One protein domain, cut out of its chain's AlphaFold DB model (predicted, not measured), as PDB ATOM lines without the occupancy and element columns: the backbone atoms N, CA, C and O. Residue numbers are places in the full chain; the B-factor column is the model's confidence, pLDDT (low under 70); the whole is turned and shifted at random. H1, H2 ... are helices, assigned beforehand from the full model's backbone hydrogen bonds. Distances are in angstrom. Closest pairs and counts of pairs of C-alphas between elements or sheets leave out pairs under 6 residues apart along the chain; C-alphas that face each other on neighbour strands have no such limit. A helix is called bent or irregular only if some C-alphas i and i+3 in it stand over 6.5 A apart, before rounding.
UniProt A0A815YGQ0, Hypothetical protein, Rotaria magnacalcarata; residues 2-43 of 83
ATOM      1  N   LYS A   2     306.096 190.766 254.625       90.94
ATOM      2  CA  LYS A   2     306.062 192.117 254.033       90.94
ATOM      3  C   LYS A   2     304.673 192.760 254.043       90.94
ATOM      4  O   LYS A   2     304.564 193.937 253.726       90.94
ATOM      5  N   CYS A   3     303.631 192.017 254.404       96.88
ATOM      6  CA  CYS A   3     302.265 192.521 254.517       96.88
ATOM      7  C   CYS A   3     301.532 191.873 255.703       96.88
ATOM      8  O   CYS A   3     302.040 190.939 256.331       96.88
ATOM      9  N   ASP A   4     300.330 192.367 255.999       97.56
ATOM     10  CA  ASP A   4     299.503 191.863 257.102       97.56
ATOM     11  C   ASP A   4     299.127 190.390 256.898       97.56
ATOM     12  O   ASP A   4     299.219 189.599 257.833       97.56
ATOM     13  N   ALA A   5     298.779 190.002 255.664       97.75
ATOM     14  CA  ALA A   5     298.399 188.630 255.335       97.75
ATOM     15  C   ALA A   5     299.530 187.627 255.623       97.75
ATOM     16  O   ALA A   5     299.282 186.596 256.247       97.75
ATOM     17  N   ASP A   6     300.777 187.960 255.263       97.75
ATOM     18  CA  ASP A   6     301.945 187.127 255.579       97.75
ATOM     19  C   ASP A   6     302.097 186.930 257.092       97.75
ATOM     20  O   ASP A   6     302.362 185.825 257.563       97.75
ATOM     21  N   ARG A   7     301.956 188.014 257.870       97.00
ATOM     22  CA  ARG A   7     302.107 187.962 259.332       97.00
ATOM     23  C   ARG A   7     300.997 187.137 259.976       97.00
ATOM     24  O   ARG A   7     301.284 186.358 260.878       97.00
ATOM     25  N   ILE A   8     299.764 187.268 259.484       97.62
ATOM     26  CA  ILE A   8     298.611 186.475 259.936       97.62
ATOM     27  C   ILE A   8     298.830 184.993 259.646       97.62
ATOM     28  O   ILE A   8     298.579 184.159 260.512       97.62
ATOM     29  N   HIS A   9     299.322 184.655 258.455       97.94
ATOM     30  CA  HIS A   9     299.614 183.272 258.100       97.94
ATOM     31  C   HIS A   9     300.656 182.655 259.046       97.94
ATOM     32  O   HIS A   9     300.379 181.631 259.666       97.94
ATOM     33  N   ILE A  10     301.785 183.339 259.258       97.12
ATOM     34  CA  ILE A  10     302.844 182.894 260.179       97.12
ATOM     35  C   ILE A  10     302.323 182.749 261.616       97.12
ATOM     36  O   ILE A  10     302.622 181.762 262.284       97.12
ATOM     37  N   ALA A  11     301.538 183.715 262.104       97.00
ATOM     38  CA  ALA A  11     300.962 183.665 263.447       97.00
ATOM     39  C   ALA A  11     300.018 182.464 263.623       97.00
ATOM     40  O   ALA A  11     300.072 181.779 264.641       97.00
ATOM     41  N   ASN A  12     299.190 182.174 262.618       97.44
ATOM     42  CA  ASN A  12     298.301 181.015 262.639       97.44
ATOM     43  C   ASN A  12     299.076 179.695 262.648       97.44
ATOM     44  O   ASN A  12     298.705 178.779 263.384       97.44
ATOM     45  N   ASP A  13     300.142 179.591 261.857       98.12
ATOM     46  CA  ASP A  13     300.992 178.400 261.843       98.12
ATOM     47  C   ASP A  13     301.693 178.206 263.192       98.12
ATOM     48  O   ASP A  13     301.706 177.094 263.720       98.12
ATOM     49  N   PHE A  14     302.180 179.288 263.807       97.38
ATOM     50  CA  PHE A  14     302.742 179.264 265.158       97.38
ATOM     51  C   PHE A  14     301.728 178.778 266.202       97.38
ATOM     52  O   PHE A  14     302.045 177.883 266.986       97.38
ATOM     53  N   ILE A  15     300.501 179.315 266.199       97.75
ATOM     54  CA  ILE A  15     299.447 178.903 267.140       97.75
ATOM     55  C   ILE A  15     299.148 177.409 266.987       97.75
ATOM     56  O   ILE A  15     299.099 176.692 267.984       97.75
ATOM     57  N   LYS A  16     298.987 176.919 265.750       97.75
ATOM     58  CA  LYS A  16     298.707 175.499 265.482       97.75
ATOM     59  C   LYS A  16     299.848 174.588 265.920       97.75
ATOM     60  O   LYS A  16     299.589 173.522 266.462       97.75
ATOM     61  N   ALA A  17     301.091 174.993 265.668       98.38
ATOM     62  CA  ALA A  17     302.265 174.180 265.965       98.38
ATOM     63  C   ALA A  17     302.599 174.113 267.463       98.38
ATOM     64  O   ALA A  17     303.238 173.160 267.897       98.38
ATOM     65  N   THR A  18     302.205 175.124 268.241       97.88
ATOM     66  CA  THR A  18     302.615 175.262 269.650       97.88
ATOM     67  C   THR A  18     301.465 175.194 270.648       97.88
ATOM     68  O   THR A  18     301.707 175.234 271.851       97.88
ATOM     69  N   GLU A  19     300.221 175.126 270.166       96.88
ATOM     70  CA  GLU A  19     299.012 175.240 270.988       96.88
ATOM     71  C   GLU A  19     299.014 176.506 271.865       96.88
ATOM     72  O   GLU A  19     298.549 176.495 273.008       96.88
ATOM     73  N   TYR A  20     299.566 177.606 271.340       96.31
ATOM     74  CA  TYR A  20     299.743 178.852 272.085       96.31
ATOM     75  C   TYR A  20     298.402 179.401 272.584       96.31
ATOM     76  O   TYR A  20     297.478 179.626 271.801       96.31
ATOM     77  N   ARG A  21     298.296 179.633 273.898       95.50
ATOM     78  CA  ARG A  21     297.029 180.014 274.560       95.50
ATOM     79  C   ARG A  21     296.944 181.481 274.964       95.50
ATOM     80  O   ARG A  21     295.871 181.945 275.340       95.50
ATOM     81  N   ILE A  22     298.061 182.199 274.932       94.06
ATOM     82  CA  ILE A  22     298.092 183.621 275.280       94.06
ATOM     83  C   ILE A  22     297.622 184.419 274.053       94.06
ATOM     84  O   ILE A  22     298.026 184.079 272.938       94.06
ATOM     85  N   PRO A  23     296.782 185.462 274.217       95.50
ATOM     86  CA  PRO A  23     296.378 186.312 273.104       95.50
ATOM     87  C   PRO A  23     297.585 186.827 272.313       95.50
ATOM     88  O   PRO A  23     298.468 187.485 272.862       95.50
ATOM     89  N   LEU A  24     297.607 186.527 271.015       95.69
ATOM     90  CA  LEU A  24     298.649 186.960 270.091       95.69
ATOM     91  C   LEU A  24     298.098 188.067 269.195       95.69
ATOM     92  O   LEU A  24     297.094 187.885 268.507       95.69
ATOM     93  N   LEU A  25     298.773 189.213 269.196       95.44
ATOM     94  CA  LEU A  25     298.460 190.346 268.335       95.44
ATOM     95  C   LEU A  25     299.565 190.530 267.296       95.44
ATOM     96  O   LEU A  25     300.727 190.204 267.534       95.44
ATOM     97  N   ILE A  26     299.190 191.065 266.139       95.44
ATOM     98  CA  ILE A  26     300.096 191.315 265.021       95.44
ATOM     99  C   ILE A  26     300.172 192.817 264.804       95.44
ATOM    100  O   ILE A  26     299.147 193.467 264.600       95.44
ATOM    101  N   ASP A  27     301.389 193.355 264.801       95.62
ATOM    102  CA  ASP A  27     301.632 194.741 264.418       95.62
ATOM    103  C   ASP A  27     301.339 194.907 262.909       95.62
ATOM    104  O   ASP A  27     301.943 194.191 262.100       95.62
ATOM    105  N   PRO A  28     300.387 195.757 262.487       96.25
ATOM    106  CA  PRO A  28     300.004 195.859 261.081       96.25
ATOM    107  C   PRO A  28     301.061 196.601 260.249       96.25
ATOM    108  O   PRO A  28     301.378 197.767 260.499       96.25
ATOM    109  N   VAL A  29     301.547 195.956 259.185       96.19
ATOM    110  CA  VAL A  29     302.432 196.571 258.183       96.19
ATOM    111  C   VAL A  29     301.693 197.650 257.405       96.19
ATOM    112  O   VAL A  29     302.267 198.699 257.124       96.19
ATOM    113  N   SER A  30     300.415 197.424 257.087       97.06
ATOM    114  CA  SER A  30     299.574 198.389 256.358       97.06
ATOM    115  C   SER A  30     299.463 199.754 257.047       97.06
ATOM    116  O   SER A  30     299.202 200.757 256.386       97.06
ATOM    117  N   LYS A  31     299.701 199.805 258.364       96.44
ATOM    118  CA  LYS A  31     299.719 201.029 259.178       96.44
ATOM    119  C   LYS A  31     301.125 201.436 259.624       96.44
ATOM    120  O   LYS A  31     301.248 202.213 260.557       96.44
ATOM    121  N   GLN A  32     302.161 200.923 258.960       95.19
ATOM    122  CA  GLN A  32     303.569 201.247 259.215       95.19
ATOM    123  C   GLN A  32     304.119 200.765 260.573       95.19
ATOM    124  O   GLN A  32     305.075 201.338 261.076       95.19
ATOM    125  N   ASN A  33     303.627 199.641 261.109       94.00
ATOM    126  CA  ASN A  33     304.125 199.030 262.356       94.00
ATOM    127  C   ASN A  33     304.007 199.950 263.596       94.00
ATOM    128  O   ASN A  33     305.011 200.216 264.265       94.00
ATOM    129  N   PRO A  34     302.800 200.451 263.920       96.00
ATOM    130  CA  PRO A  34     302.611 201.427 264.994       96.00
ATOM    131  C   PRO A  34     303.075 200.927 266.370       96.00
ATOM    132  O   PRO A  34     303.523 201.724 267.190       96.00
ATOM    133  N   PHE A  35     302.990 199.622 266.656       93.94
ATOM    134  CA  PHE A  35     303.481 199.098 267.934       93.94
ATOM    135  C   PHE A  35     305.009 199.172 268.009       93.94
ATOM    136  O   PHE A  35     305.557 199.620 269.016       93.94
ATOM    137  N   SER A  36     305.692 198.780 266.931       92.25
ATOM    138  CA  SER A  36     307.153 198.830 266.841       92.25
ATOM    139  C   SER A  36     307.689 200.259 266.943       92.25
ATOM    140  O   SER A  36     308.725 200.466 267.570       92.25
ATOM    141  N   GLU A  37     306.985 201.234 266.361       94.12
ATOM    142  CA  GLU A  37     307.338 202.658 266.430       94.12
ATOM    143  C   GLU A  37     307.292 203.200 267.866       94.12
ATOM    144  O   GLU A  37     308.194 203.921 268.286       94.12
ATOM    145  N   VAL A  38     306.270 202.825 268.640       92.81
ATOM    146  CA  VAL A  38     306.078 203.330 270.010       92.81
ATOM    147  C   VAL A  38     306.929 202.574 271.031       92.81
ATOM    148  O   VAL A  38     307.480 203.180 271.947       92.81
ATOM    149  N   TYR A  39     307.027 201.251 270.895       90.56
ATOM    150  CA  TYR A  39     307.641 200.389 271.907       90.56
ATOM    151  C   TYR A  39     309.043 199.905 271.534       90.56
ATOM    152  O   TYR A  39     309.670 199.254 272.353       90.56
ATOM    153  N   CYS A  40     309.589 200.199 270.349       86.56
ATOM    154  CA  CYS A  40     310.943 199.770 269.960       86.56
ATOM    155  C   CYS A  40     311.193 198.272 270.231       86.56
ATOM    156  O   CYS A  40     312.210 197.886 270.815       86.56
ATOM    157  N   SER A  41     310.248 197.421 269.830       81.00
ATOM    158  CA  SER A  41     310.144 196.007 270.224       81.00
ATOM    159  C   SER A  41     311.214 195.075 269.636       81.00
ATOM    160  O   SER A  41     311.007 193.862 269.604       81.00
ATOM    161  N   TRP A  42     312.311 195.624 269.107       81.31
ATOM    162  CA  TRP A  42     313.449 194.871 268.590       81.31
ATOM    163  C   TRP A  42     314.717 195.159 269.420       81.31
ATOM    164  O   TRP A  42     315.013 196.335 269.665       81.31
ATOM    165  N   PRO A  43     315.492 194.128 269.831       83.62
ATOM    166  CA  PRO A  43     315.174 192.686 269.787       83.62
ATOM    167  C   PRO A  43     313.966 192.360 270.690       83.62
ATOM    168  O   PRO A  43     313.290 193.281 271.125       83.62
TER     169      PRO A  43
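AT A GLANCE: This is residues 2 to 43 of the 83 residues of the protein "Hypothetical protein" of Rotaria magnacalcarata (UniProt A0A815YGQ0). One long helix, H1, stands on one side, and the long link after it folds back beside H1, past its starting end, to a short helix, H2, set well away from H1. Residues 38 to 43, which include the last two residues of H2, stick out from the rest. The printed part has 42 residues, with two named helices in the order H1, H2 and no named strand; the class is all helix. The whole is only just loose, close to compact, with a radius of gyration of the C-alphas of 11.3 A, and only just elongated, with spans of 29 by 19 by 16 A.

IN THESE COORDINATES: H1 is residues 4 to 18 and measures 21.0 A from first to last C-alpha; C-alpha 4 is at (299.503, 191.863, 257.102) and C-alpha 18 at (302.615, 175.262, 269.650). H2 is residues 34 to 39, 8.6 A from first to last C-alpha, and ends with C-alpha 39 at (307.641, 200.389, 271.907).

HOW THE PARTS SIT: H1, the longest helix, is joined to H2 by a long link of 15 residues, 19 to 33. H1 and H2 are apart, with no C-alpha of the one within 8 A of the other. In H1 and H2 every O i to N i+4 pair is within hydrogen-bond range. Neither helix is bent.

THE WHOLE: The two C-alphas farthest apart are those of Ala 17 and Val 38, at 29.7 A. The C-alphas of Lys 2 and Pro 43, the first and last printed, are 18.2 A apart. The printed part has no cut. The C-alphas of residues 19 to 33, a stretch with no named element, lie 3 to 16 A from the mean of the C-alphas. The mean pLDDT of the printed part is 94.8, and no printed residue is under 70.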